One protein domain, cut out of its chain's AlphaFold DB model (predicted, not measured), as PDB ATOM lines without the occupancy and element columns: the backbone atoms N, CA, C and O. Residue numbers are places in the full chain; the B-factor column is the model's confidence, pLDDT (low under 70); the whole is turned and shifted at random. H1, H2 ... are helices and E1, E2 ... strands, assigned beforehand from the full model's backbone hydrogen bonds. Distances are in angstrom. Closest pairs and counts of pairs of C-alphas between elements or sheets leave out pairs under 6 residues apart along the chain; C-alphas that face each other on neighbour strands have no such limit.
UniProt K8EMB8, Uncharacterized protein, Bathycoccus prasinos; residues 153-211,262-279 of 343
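This is residues 153 to 211 and 262 to 279 of the 343 residues of an uncharacterized protein of Bathycoccus prasinos (UniProt K8EMB8). Look first for three short helices set at steep angles to one another, with H3 nearest the middle and both H1 and H2 packing on its residues 273 to 278. A small two-stranded hairpin, E1 and E2, lies at one end of the domain, next to H1, and H2 lies at the other end. The printed part has 77 residues, running E1, E2, H1, H2, H3, with an antiparallel sheet E1 - E2; its class is mostly helix, though under half of its residues are in named elements. It is compact, with a radius of gyration of the C-alphas of 11.5 A, and spans 33 by 24 by 20 A.

Begin at the hairpin of E1, residues 166 to 168, and E2, residues 176 to 178, where N 167 and O 177 are 3.0 A apart and N 177 and O 167 2.8 A, both within hydrogen-bond range. From E2 a tight link leads to H1, residues 179 to 189, whose closest C-alpha to E1 is that of Thr 179, 6.4 A from that of Trp 166. H3, residues 267 to 278, touches H1 with residues 274 to 278 alone, at a steep tilt of 64 degrees, opposite ways; the closest C-alphas, of Glu 185 and Leu 274, are 6.5 A apart. H2, residues 195 to 201, touches H3 residues 273 to 277 alone, about perpendicular at 79 degrees, with the C-alphas of Glu 201 and Ala 276 closest at 5.7 A. H1 and H2 are close but not clearly touching: the closest C-alphas, of Ile 188 and Met 195, are 7.6 A apart. E1 and E2 are apart from H2 and H3. In H1, H2 and H3 every O i to N i+4 pair is within hydrogen-bond range.

Find C-alpha 166 at (13.113, 25.117, -31.402), where E1 begins; E1 measures 6.9 A and E2 7.0 A. H1 runs 15.4 A from C-alpha 179 at (14.624, 25.600, -25.211), and H2 runs 9.8 A. H3 runs 16.3 A to C-alpha 278 at (25.642, 27.993, -21.904).

The C-alphas of Ser 164 and Ser 211, the two farthest apart, are 34.1 A apart. Residues 212 to 261 are not printed, and C-alphas 211 and 262 are 13.6 A apart across this cut, which falls in the link from H2 to H3. Of the links printed whole, E1 to E2 is short and H1 to H2 is tight. The model's pLDDT is under 70 at residues 153, 210 to 211, 262 to 263 and 278 to 279.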
ATOM      1  N   LYS A 153      17.763  21.048 -37.074       68.25
ATOM      2  CA  LYS A 153      18.189  22.290 -36.457       68.25
ATOM      3  C   LYS A 153      19.270  21.974 -35.438       68.25
ATOM      4  O   LYS A 153      19.091  21.165 -34.533       68.25
ATOM      5  N   THR A 154      20.390  22.660 -35.570       83.75
ATOM      6  CA  THR A 154      21.416  22.747 -34.538       83.75
ATOM      7  C   THR A 154      21.213  24.040 -33.771       83.75
ATOM      8  O   THR A 154      21.054  25.104 -34.373       83.75
ATOM      9  N   CYS A 155      21.245  23.980 -32.443       85.06
ATOM     10  CA  CYS A 155      21.206  25.186 -31.627       85.06
ATOM     11  C   CYS A 155      22.419  26.049 -31.940       85.06
ATOM     12  O   CYS A 155      23.545  25.612 -31.731       85.06
ATOM     13  N   ARG A 156      22.204  27.293 -32.367       86.25
ATOM     14  CA  ARG A 156      23.317  28.190 -32.701       86.25
ATOM     15  C   ARG A 156      24.236  28.479 -31.505       86.25
ATOM     16  O   ARG A 156      25.430  28.669 -31.684       86.25
ATOM     17  N   ALA A 157      23.686  28.470 -30.289       84.75
ATOM     18  CA  ALA A 157      24.429  28.782 -29.069       84.75
ATOM     19  C   ALA A 157      25.162  27.587 -28.435       84.75
ATOM     20  O   ALA A 157      26.127  27.798 -27.718       84.75
ATOM     21  N   CYS A 158      24.725  26.341 -28.642       85.00
ATOM     22  CA  CYS A 158      25.360  25.182 -27.988       85.00
ATOM     23  C   CYS A 158      25.534  23.956 -28.879       85.00
ATOM     24  O   CYS A 158      25.849  22.877 -28.387       85.00
ATOM     25  N   SER A 159      25.262  24.096 -30.173       85.44
ATOM     26  CA  SER A 159      25.393  23.061 -31.201       85.44
ATOM     27  C   SER A 159      24.601  21.771 -30.956       85.44
ATOM     28  O   SER A 159      24.708  20.838 -31.746       85.44
ATOM     29  N   THR A 160      23.755  21.699 -29.916       81.38
ATOM     30  CA  THR A 160      22.887  20.533 -29.704       81.38
ATOM     31  C   THR A 160      21.951  20.360 -30.891       81.38
ATOM     32  O   THR A 160      21.393  21.339 -31.378       81.38
ATOM     33  N   THR A 161      21.741  19.120 -31.317       78.44
ATOM     34  CA  THR A 161      20.699  18.710 -32.273       78.44
ATOM     35  C   THR A 161      19.439  18.211 -31.563       78.44
ATOM     36  O   THR A 161      18.423  17.922 -32.189       78.44
ATOM     37  N   LYS A 162      19.475  18.110 -30.228       75.19
ATOM     38  CA  LYS A 162      18.377  17.599 -29.403       75.19
ATOM     39  C   LYS A 162      17.728  18.742 -28.629       75.19
ATOM     40  O   LYS A 162      18.365  19.380 -27.787       75.19
ATOM     41  N   SER A 163      16.441  18.985 -28.880       76.38
ATOM     42  CA  SER A 163      15.624  19.904 -28.087       76.38
ATOM     43  C   SER A 163      14.144  19.529 -28.112       76.38
ATOM     44  O   SER A 163      13.652  19.015 -29.111       76.38
ATOM     45  N   SER A 164      13.426  19.821 -27.023       70.56
ATOM     46  CA  SER A 164      11.968  19.670 -26.958       70.56
ATOM     47  C   SER A 164      11.227  20.714 -27.798       70.56
ATOM     48  O   SER A 164      10.108  20.467 -28.239       70.56
ATOM     49  N   GLN A 165      11.840  21.879 -28.023       76.25
ATOM     50  CA  GLN A 165      11.281  22.957 -28.825       76.25
ATOM     51  C   GLN A 165      12.401  23.815 -29.425       76.25
ATOM     52  O   GLN A 165      13.372  24.161 -28.754       76.25
ATOM     53  N   TRP A 166      12.226  24.203 -30.686       82.00
ATOM     54  CA  TRP A 166      13.113  25.117 -31.402       82.00
ATOM     55  C   TRP A 166      12.492  26.507 -31.471       82.00
ATOM     56  O   TRP A 166      11.352  26.651 -31.918       82.00
ATOM     57  N   THR A 167      13.225  27.528 -31.026       83.38
ATOM     58  CA  THR A 167      12.753  28.921 -31.014       83.38
ATOM     59  C   THR A 167      13.759  29.830 -31.706       83.38
ATOM     60  O   THR A 167      14.956  29.716 -31.458       83.38
ATOM     61  N   ARG A 168      13.285  30.752 -32.552       83.06
ATOM     62  CA  ARG A 168      14.157  31.739 -33.203       83.06
ATOM     63  C   ARG A 168      14.701  32.742 -32.190       83.06
ATOM     64  O   ARG A 168      13.916  33.332 -31.439       83.06
ATOM     65  N   SER A 169      16.010  32.963 -32.234       83.81
ATOM     66  CA  SER A 169      16.681  33.985 -31.438       83.81
ATOM     67  C   SER A 169      16.146  35.382 -31.774       83.81
ATOM     68  O   SER A 169      15.717  35.675 -32.894       83.81
ATOM     69  N   LYS A 170      16.111  36.238 -30.757       84.44
ATOM     70  CA  LYS A 170      15.810  37.671 -30.841       84.44
ATOM     71  C   LYS A 170      17.071  38.533 -30.856       84.44
ATOM     72  O   LYS A 170      16.970  39.684 -31.263       84.44
ATOM     73  N   MET A 171      18.208  37.990 -30.422       80.69
ATOM     74  CA  MET A 171      19.516  38.649 -30.422       80.69
ATOM     75  C   MET A 171      20.365  38.275 -31.651       80.69
ATOM     76  O   MET A 171      21.078  39.124 -32.167       80.69
ATOM     77  N   ILE A 172      20.242  37.048 -32.172       81.56
ATOM     78  CA  ILE A 172      20.952  36.565 -33.366       81.56
ATOM     79  C   ILE A 172      19.938  36.373 -34.515       81.56
ATOM     80  O   ILE A 172      19.110  35.456 -34.463       81.56
ATOM     81  N   PRO A 173      19.956  37.209 -35.567       76.00
ATOM     82  CA  PRO A 173      19.046  37.071 -36.703       76.00
ATOM     83  C   PRO A 173      19.185  35.709 -37.397       76.00
ATOM     84  O   PRO A 173      20.285  35.232 -37.644       76.00
ATOM     85  N   GLY A 174      18.056  35.068 -37.713       75.75
ATOM     86  CA  GLY A 174      18.032  33.797 -38.453       75.75
ATOM     87  C   GLY A 174      18.459  32.554 -37.660       75.75
ATOM     88  O   GLY A 174      18.257  31.444 -38.143       75.75
ATOM     89  N   ALA A 175      18.973  32.710 -36.438       82.75
ATOM     90  CA  ALA A 175      19.415  31.590 -35.617       82.75
ATOM     91  C   ALA A 175      18.255  30.882 -34.903       82.75
ATOM     92  O   ALA A 175      17.366  31.514 -34.325       82.75
ATOM     93  N   ASP A 176      18.315  29.552 -34.875       85.81
ATOM     94  CA  ASP A 176      17.453  28.715 -34.047       85.81
ATOM     95  C   ASP A 176      18.172  28.330 -32.743       85.81
ATOM     96  O   ASP A 176      19.339  27.929 -32.732       85.81
ATOM     97  N   LEU A 177      17.459  28.443 -31.623       84.25
ATOM     98  CA  LEU A 177      17.930  28.087 -30.289       84.25
ATOM     99  C   LEU A 177      17.101  26.941 -29.711       84.25
ATOM    100  O   LEU A 177      15.878  26.877 -29.882       84.25
ATOM    101  N   CYS A 178      17.772  26.060 -28.970       85.44
ATOM    102  CA  CYS A 178      17.107  25.066 -28.137       85.44
ATOM    103  C   CYS A 178      16.390  25.749 -26.957       85.44
ATOM    104  O   CYS A 178      16.759  26.855 -26.546       85.44
ATOM    105  N   THR A 179      15.408  25.074 -26.348       82.94
ATOM    106  CA  THR A 179      14.624  25.600 -25.211       82.94
ATOM    107  C   THR A 179      15.486  26.198 -24.090       82.94
ATOM    108  O   THR A 179      15.136  27.234 -23.524       82.94
ATOM    109  N   GLN A 180      16.625  25.577 -23.764       83.50
ATOM    110  CA  GLN A 180      17.509  26.052 -22.693       83.50
ATOM    111  C   GLN A 180      18.242  27.345 -23.067       83.50
ATOM    112  O   GLN A 180      18.304  28.274 -22.261       83.50
ATOM    113  N   CYS A 181      18.745  27.435 -24.299       85.69
ATOM    114  CA  CYS A 181      19.436  28.628 -24.787       85.69
ATOM    115  C   CYS A 181      18.466  29.804 -24.943       85.69
ATOM    116  O   CYS A 181      18.790  30.916 -24.543       85.69
ATOM    117  N   TYR A 182      17.239  29.552 -25.407       86.25
ATOM    118  CA  TYR A 182      16.209  30.588 -25.505       86.25
ATOM    119  C   TYR A 182      15.792  31.151 -24.129       86.25
ATOM    120  O   TYR A 182      15.551  32.351 -23.972       86.25
ATOM    121  N   ARG A 183      15.744  30.312 -23.084       85.69
ATOM    122  CA  ARG A 183      15.500  30.779 -21.706       85.69
ATOM    123  C   ARG A 183      16.623  31.684 -21.202       85.69
ATOM    124  O   ARG A 183      16.338  32.683 -20.546       85.69
ATOM    125  N   LYS A 184      17.878  31.347 -21.506       84.69
ATOM    126  CA  LYS A 184      19.048  32.167 -21.155       84.69
ATOM    127  C   LYS A 184      19.045  33.490 -21.919       84.69
ATOM    128  O   LYS A 184      19.140  34.535 -21.291       84.69
ATOM    129  N   GLU A 185      18.769  33.460 -23.220       87.44
ATOM    130  CA  GLU A 185      18.554  34.661 -24.037       87.44
ATOM    131  C   GLU A 185      17.483  35.585 -23.453       87.44
ATOM    132  O   GLU A 185      17.655  36.799 -23.370       87.44
ATOM    133  N   THR A 186      16.368  35.007 -23.007       83.62
ATOM    134  CA  THR A 186      15.288  35.776 -22.384       83.62
ATOM    135  C   THR A 186      15.765  36.460 -21.106       83.62
ATOM    136  O   THR A 186      15.476  37.635 -20.911       83.62
ATOM    137  N   LYS A 187      16.546  35.773 -20.265       83.94
ATOM    138  CA  LYS A 187      17.119  36.373 -19.053       83.94
ATOM    139  C   LYS A 187      18.118  37.493 -19.365       83.94
ATOM    140  O   LYS A 187      18.088  38.496 -18.662       83.94
ATOM    141  N   ILE A 188      18.940  37.349 -20.410       84.19
ATOM    142  CA  ILE A 188      19.865  38.402 -20.872       84.19
ATOM    143  C   ILE A 188      19.069  39.650 -21.280       84.19
ATOM    144  O   ILE A 188      19.315  40.740 -20.773       84.19
ATOM    145  N   ARG A 189      18.036  39.486 -22.116       84.06
ATOM    146  CA  ARG A 189      17.162  40.591 -22.564       84.06
ATOM    147  C   ARG A 189      16.367  41.236 -21.431       84.06
ATOM    148  O   ARG A 189      16.052  42.418 -21.465       84.06
ATOM    149  N   GLU A 190      16.004  40.457 -20.422       81.94
ATOM    150  CA  GLU A 190      15.308  40.968 -19.243       81.94
ATOM    151  C   GLU A 190      16.256  41.585 -18.199       81.94
ATOM    152  O   GLU A 190      15.766  42.038 -17.165       81.94
ATOM    153  N   GLY A 191      17.576  41.586 -18.436       77.25
ATOM    154  CA  GLY A 191      18.576  42.085 -17.485       77.25
ATOM    155  C   GLY A 191      18.632  41.277 -16.185       77.25
ATOM    156  O   GLY A 191      18.959  41.811 -15.133       77.25
ATOM    157  N   LYS A 192      18.243  39.996 -16.229       76.62
ATOM    158  CA  LYS A 192      18.206  39.080 -15.073       76.62
ATOM    159  C   LYS A 192      19.483  38.248 -14.920       76.62
ATOM    160  O   LYS A 192      19.499  37.302 -14.134       76.62
ATOM    161  N   ILE A 193      20.496  38.532 -15.728       78.88
ATOM    162  CA  ILE A 193      21.828  37.931 -15.669       78.88
ATOM    163  C   ILE A 193      22.822  39.072 -15.470       78.88
ATOM    164  O   ILE A 193      22.623  40.157 -16.018       78.88
ATOM    165  N   ASP A 194      23.864  38.810 -14.686       80.00
ATOM    166  CA  ASP A 194      24.993  39.716 -14.528       80.00
ATOM    167  C   ASP A 194      25.749  39.833 -15.862       80.00
ATOM    168  O   ASP A 194      26.394  38.893 -16.331       80.00
ATOM    169  N   MET A 195      25.608  40.990 -16.507       77.56
ATOM    170  CA  MET A 195      26.213  41.263 -17.806       77.56
ATOM    171  C   MET A 195      27.727  41.463 -17.724       77.56
ATOM    172  O   MET A 195      28.394  41.246 -18.731       77.56
ATOM    173  N   GLU A 196      28.280  41.876 -16.584       79.81
ATOM    174  CA  GLU A 196      29.727  42.060 -16.432       79.81
ATOM    175  C   GLU A 196      30.423  40.707 -16.318       79.81
ATOM    176  O   GLU A 196      31.382  40.438 -17.048       79.81
ATOM    177  N   GLN A 197      29.872  39.815 -15.490       78.25
ATOM    178  CA  GLN A 197      30.347  38.438 -15.396       78.25
ATOM    179  C   GLN A 197      30.224  37.716 -16.746       78.25
ATOM    180  O   GLN A 197      31.180  37.097 -17.210       78.25
ATOM    181  N   LEU A 198      29.083  37.862 -17.427       81.56
ATOM    182  CA  LEU A 198      28.855  37.195 -18.706       81.56
ATOM    183  C   LEU A 198      29.784  37.705 -19.821       81.56
ATOM    184  O   LEU A 198      30.241  36.917 -20.647       81.56
ATOM    185  N   LYS A 199      30.093  39.009 -19.851       82.81
ATOM    186  CA  LYS A 199      31.094  39.584 -20.767       82.81
ATOM    187  C   LYS A 199      32.486  39.016 -20.501       82.81
ATOM    188  O   LYS A 199      33.171  38.643 -21.451       82.81
ATOM    189  N   LYS A 200      32.873  38.905 -19.226       83.31
ATOM    190  CA  LYS A 200      34.154  38.321 -18.809       83.31
ATOM    191  C   LYS A 200      34.276  36.863 -19.260       83.31
ATOM    192  O   LYS A 200      35.279  36.505 -19.867       83.31
ATOM    193  N   GLU A 201      33.242  36.052 -19.035       79.88
ATOM    194  CA  GLU A 201      33.180  34.651 -19.485       79.88
ATOM    195  C   GLU A 201      33.163  34.524 -21.017       79.88
ATOM    196  O   GLU A 201      33.746  33.598 -21.578       79.88
ATOM    197  N   ALA A 202      32.533  35.473 -21.711       80.38
ATOM    198  CA  ALA A 202      32.512  35.535 -23.170       80.38
ATOM    199  C   ALA A 202      33.812  36.083 -23.793       80.38
ATOM    200  O   ALA A 202      33.929  36.095 -25.021       80.38
ATOM    201  N   GLY A 203      34.763  36.566 -22.983       80.94
ATOM    202  CA  GLY A 203      35.975  37.236 -23.462       80.94
ATOM    203  C   GLY A 203      35.697  38.553 -24.198       80.94
ATOM    204  O   GLY A 203      36.448  38.926 -25.097       80.94
ATOM    205  N   ILE A 204      34.600  39.237 -23.864       80.88
ATOM    206  CA  ILE A 204      34.178  40.499 -24.481       80.88
ATOM    207  C   ILE A 204      34.564  41.653 -23.555       80.88
ATOM    208  O   ILE A 204      34.057  41.747 -22.439       80.88
ATOM    209  N   LEU A 205      35.424  42.558 -24.030       74.50
ATOM    210  CA  LEU A 205      35.779  43.781 -23.300       74.50
ATOM    211  C   LEU A 205      34.676  44.846 -23.412       74.50
ATOM    212  O   LEU A 205      34.278  45.438 -22.412       74.50
ATOM    213  N   GLU A 206      34.121  45.031 -24.609       79.69
ATOM    214  CA  GLU A 206      33.051  45.990 -24.882       79.69
ATOM    215  C   GLU A 206      32.063  45.405 -25.903       79.69
ATOM    216  O   GLU A 206      32.468  44.671 -26.803       79.69
ATOM    217  N   LEU A 207      30.761  45.666 -25.729       76.44
ATOM    218  CA  LEU A 207      29.728  45.156 -26.640       76.44
ATOM    219  C   LEU A 207      29.603  46.094 -27.833       76.44
ATOM    220  O   LEU A 207      29.295  47.270 -27.639       76.44
ATOM    221  N   ARG A 208      29.753  45.561 -29.044       80.25
ATOM    222  CA  ARG A 208      29.469  46.317 -30.266       80.25
ATOM    223  C   ARG A 208      27.973  46.506 -30.439       80.25
ATOM    224  O   ARG A 208      27.192  45.581 -30.176       80.25
ATOM    225  N   LYS A 209      27.566  47.691 -30.896       79.50
ATOM    226  CA  LYS A 209      26.168  47.946 -31.242       79.50
ATOM    227  C   LYS A 209      25.885  47.419 -32.634       79.50
ATOM    228  O   LYS A 209      26.762  47.351 -33.487       79.50
ATOM    229  N   LYS A 210      24.622  47.087 -32.891       65.81
ATOM    230  CA  LYS A 210      24.195  46.615 -34.210       65.81
ATOM    231  C   LYS A 210      24.360  47.676 -35.309       65.81
ATOM    232  O   LYS A 210      24.426  47.319 -36.479       65.81
ATOM    233  N   SER A 211      24.396  48.957 -34.934       65.06
ATOM    234  CA  SER A 211      24.672  50.087 -35.828       65.06
ATOM    235  C   SER A 211      26.101  50.096 -36.363       65.06
ATOM    236  O   SER A 211      26.313  50.521 -37.491       65.06
ATOM    237  N   ILE A 262      15.579  44.828 -25.791       55.38
ATOM    238  CA  ILE A 262      16.460  44.140 -26.730       55.38
ATOM    239  C   ILE A 262      17.759  44.920 -26.605       55.38
ATOM    240  O   ILE A 262      17.764  46.089 -26.991       55.38
ATOM    241  N   PRO A 263      18.804  44.360 -25.980       62.50
ATOM    242  CA  PRO A 263      20.058  45.070 -25.939       62.50
ATOM    243  C   PRO A 263      20.533  45.170 -27.393       62.50
ATOM    244  O   PRO A 263      20.507  44.180 -28.129       62.50
ATOM    245  N   ASP A 264      20.843  46.389 -27.818       70.00
ATOM    246  CA  ASP A 264      21.308  46.699 -29.167       70.00
ATOM    247  C   ASP A 264      22.751  46.201 -29.309       70.00
ATOM    248  O   ASP A 264      23.702  46.959 -29.169       70.00
ATOM    249  N   ILE A 265      22.899  44.879 -29.419       75.25
ATOM    250  CA  ILE A 265      24.169  44.150 -29.437       75.25
ATOM    251  C   ILE A 265      24.325  43.519 -30.819       75.25
ATOM    252  O   ILE A 265      23.364  42.961 -31.362       75.25
ATOM    253  N   SER A 266      25.541  43.572 -31.359       82.81
ATOM    254  CA  SER A 266      25.934  42.853 -32.570       82.81
ATOM    255  C   SER A 266      25.553  41.360 -32.488       82.81
ATOM    256  O   SER A 266      25.722  40.735 -31.434       82.81
ATOM    257  N   PRO A 267      25.063  40.736 -33.580       77.88
ATOM    258  CA  PRO A 267      24.749  39.305 -33.613       77.88
ATOM    259  C   PRO A 267      25.896  38.396 -33.147       77.88
ATOM    260  O   PRO A 267      25.650  37.338 -32.569       77.88
ATOM    261  N   GLU A 268      27.140  38.813 -33.375       78.88
ATOM    262  CA  GLU A 268      28.350  38.064 -33.026       78.88
ATOM    263  C   GLU A 268      28.609  38.081 -31.520       78.88
ATOM    264  O   GLU A 268      28.871  37.043 -30.906       78.88
ATOM    265  N   ASP A 269      28.475  39.252 -30.903       83.38
ATOM    266  CA  ASP A 269      28.628  39.415 -29.460       83.38
ATOM    267  C   ASP A 269      27.437  38.785 -28.724       83.38
ATOM    268  O   ASP A 269      27.610  38.145 -27.687       83.38
ATOM    269  N   ALA A 270      26.234  38.846 -29.304       81.56
ATOM    270  CA  ALA A 270      25.076  38.095 -28.833       81.56
ATOM    271  C   ALA A 270      25.310  36.575 -28.860       81.56
ATOM    272  O   ALA A 270      24.939  35.878 -27.913       81.56
ATOM    273  N   GLU A 271      25.937  36.053 -29.918       83.25
ATOM    274  CA  GLU A 271      26.300  34.639 -30.016       83.25
ATOM    275  C   GLU A 271      27.329  34.243 -28.954       83.25
ATOM    276  O   GLU A 271      27.144  33.224 -28.283       83.25
ATOM    277  N   LYS A 272      28.359  35.064 -28.737       84.38
ATOM    278  CA  LYS A 272      29.365  34.850 -27.686       84.38
ATOM    279  C   LYS A 272      28.756  34.878 -26.284       84.38
ATOM    280  O   LYS A 272      29.016  33.967 -25.507       84.38
ATOM    281  N   LEU A 273      27.893  35.850 -25.976       83.81
ATOM    282  CA  LEU A 273      27.186  35.921 -24.690       83.81
ATOM    283  C   LEU A 273      26.283  34.703 -24.467       83.81
ATOM    284  O   LEU A 273      26.229  34.155 -23.369       83.81
ATOM    285  N   LEU A 274      25.569  34.257 -25.503       82.69
ATOM    286  CA  LEU A 274      24.714  33.077 -25.407       82.69
ATOM    287  C   LEU A 274      25.520  31.790 -25.252       82.69
ATOM    288  O   LEU A 274      25.100  30.919 -24.493       82.69
ATOM    289  N   ARG A 275      26.665  31.673 -25.930       83.00
ATOM    290  CA  ARG A 275      27.610  30.568 -25.735       83.00
ATOM    291  C   ARG A 275      28.163  30.577 -24.315       83.00
ATOM    292  O   ARG A 275      28.055  29.552 -23.659       83.00
ATOM    293  N   ALA A 276      28.643  31.724 -23.827       80.75
ATOM    294  CA  ALA A 276      29.163  31.908 -22.470       80.75
ATOM    295  C   ALA A 276      28.134  31.520 -21.406       80.75
ATOM    296  O   ALA A 276      28.391  30.669 -20.563       80.75
ATOM    297  N   ALA A 277      26.898  32.004 -21.558       76.06
ATOM    298  CA  ALA A 277      25.804  31.665 -20.657       76.06
ATOM    299  C   ALA A 277      25.512  30.159 -20.641       76.06
ATOM    300  O   ALA A 277      24.846  29.682 -19.722       76.06
ATOM    301  N   VAL A 278      25.907  29.420 -21.683       68.62
ATOM    302  CA  VAL A 278      25.642  27.993 -21.904       68.62
ATOM    303  C   VAL A 278      26.889  27.123 -21.724       68.62
ATOM    304  O   VAL A 278      26.736  25.902 -21.788       68.62
ATOM    305  N   ILE A 279      28.063  27.700 -21.427       60.69
ATOM    306  CA  ILE A 279      29.276  26.927 -21.137       60.69
ATOM    307  C   ILE A 279      28.912  25.881 -20.074       60.69
ATOM    308  O   ILE A 279      28.250  26.215 -19.082       60.69
TER     309      ILE A 279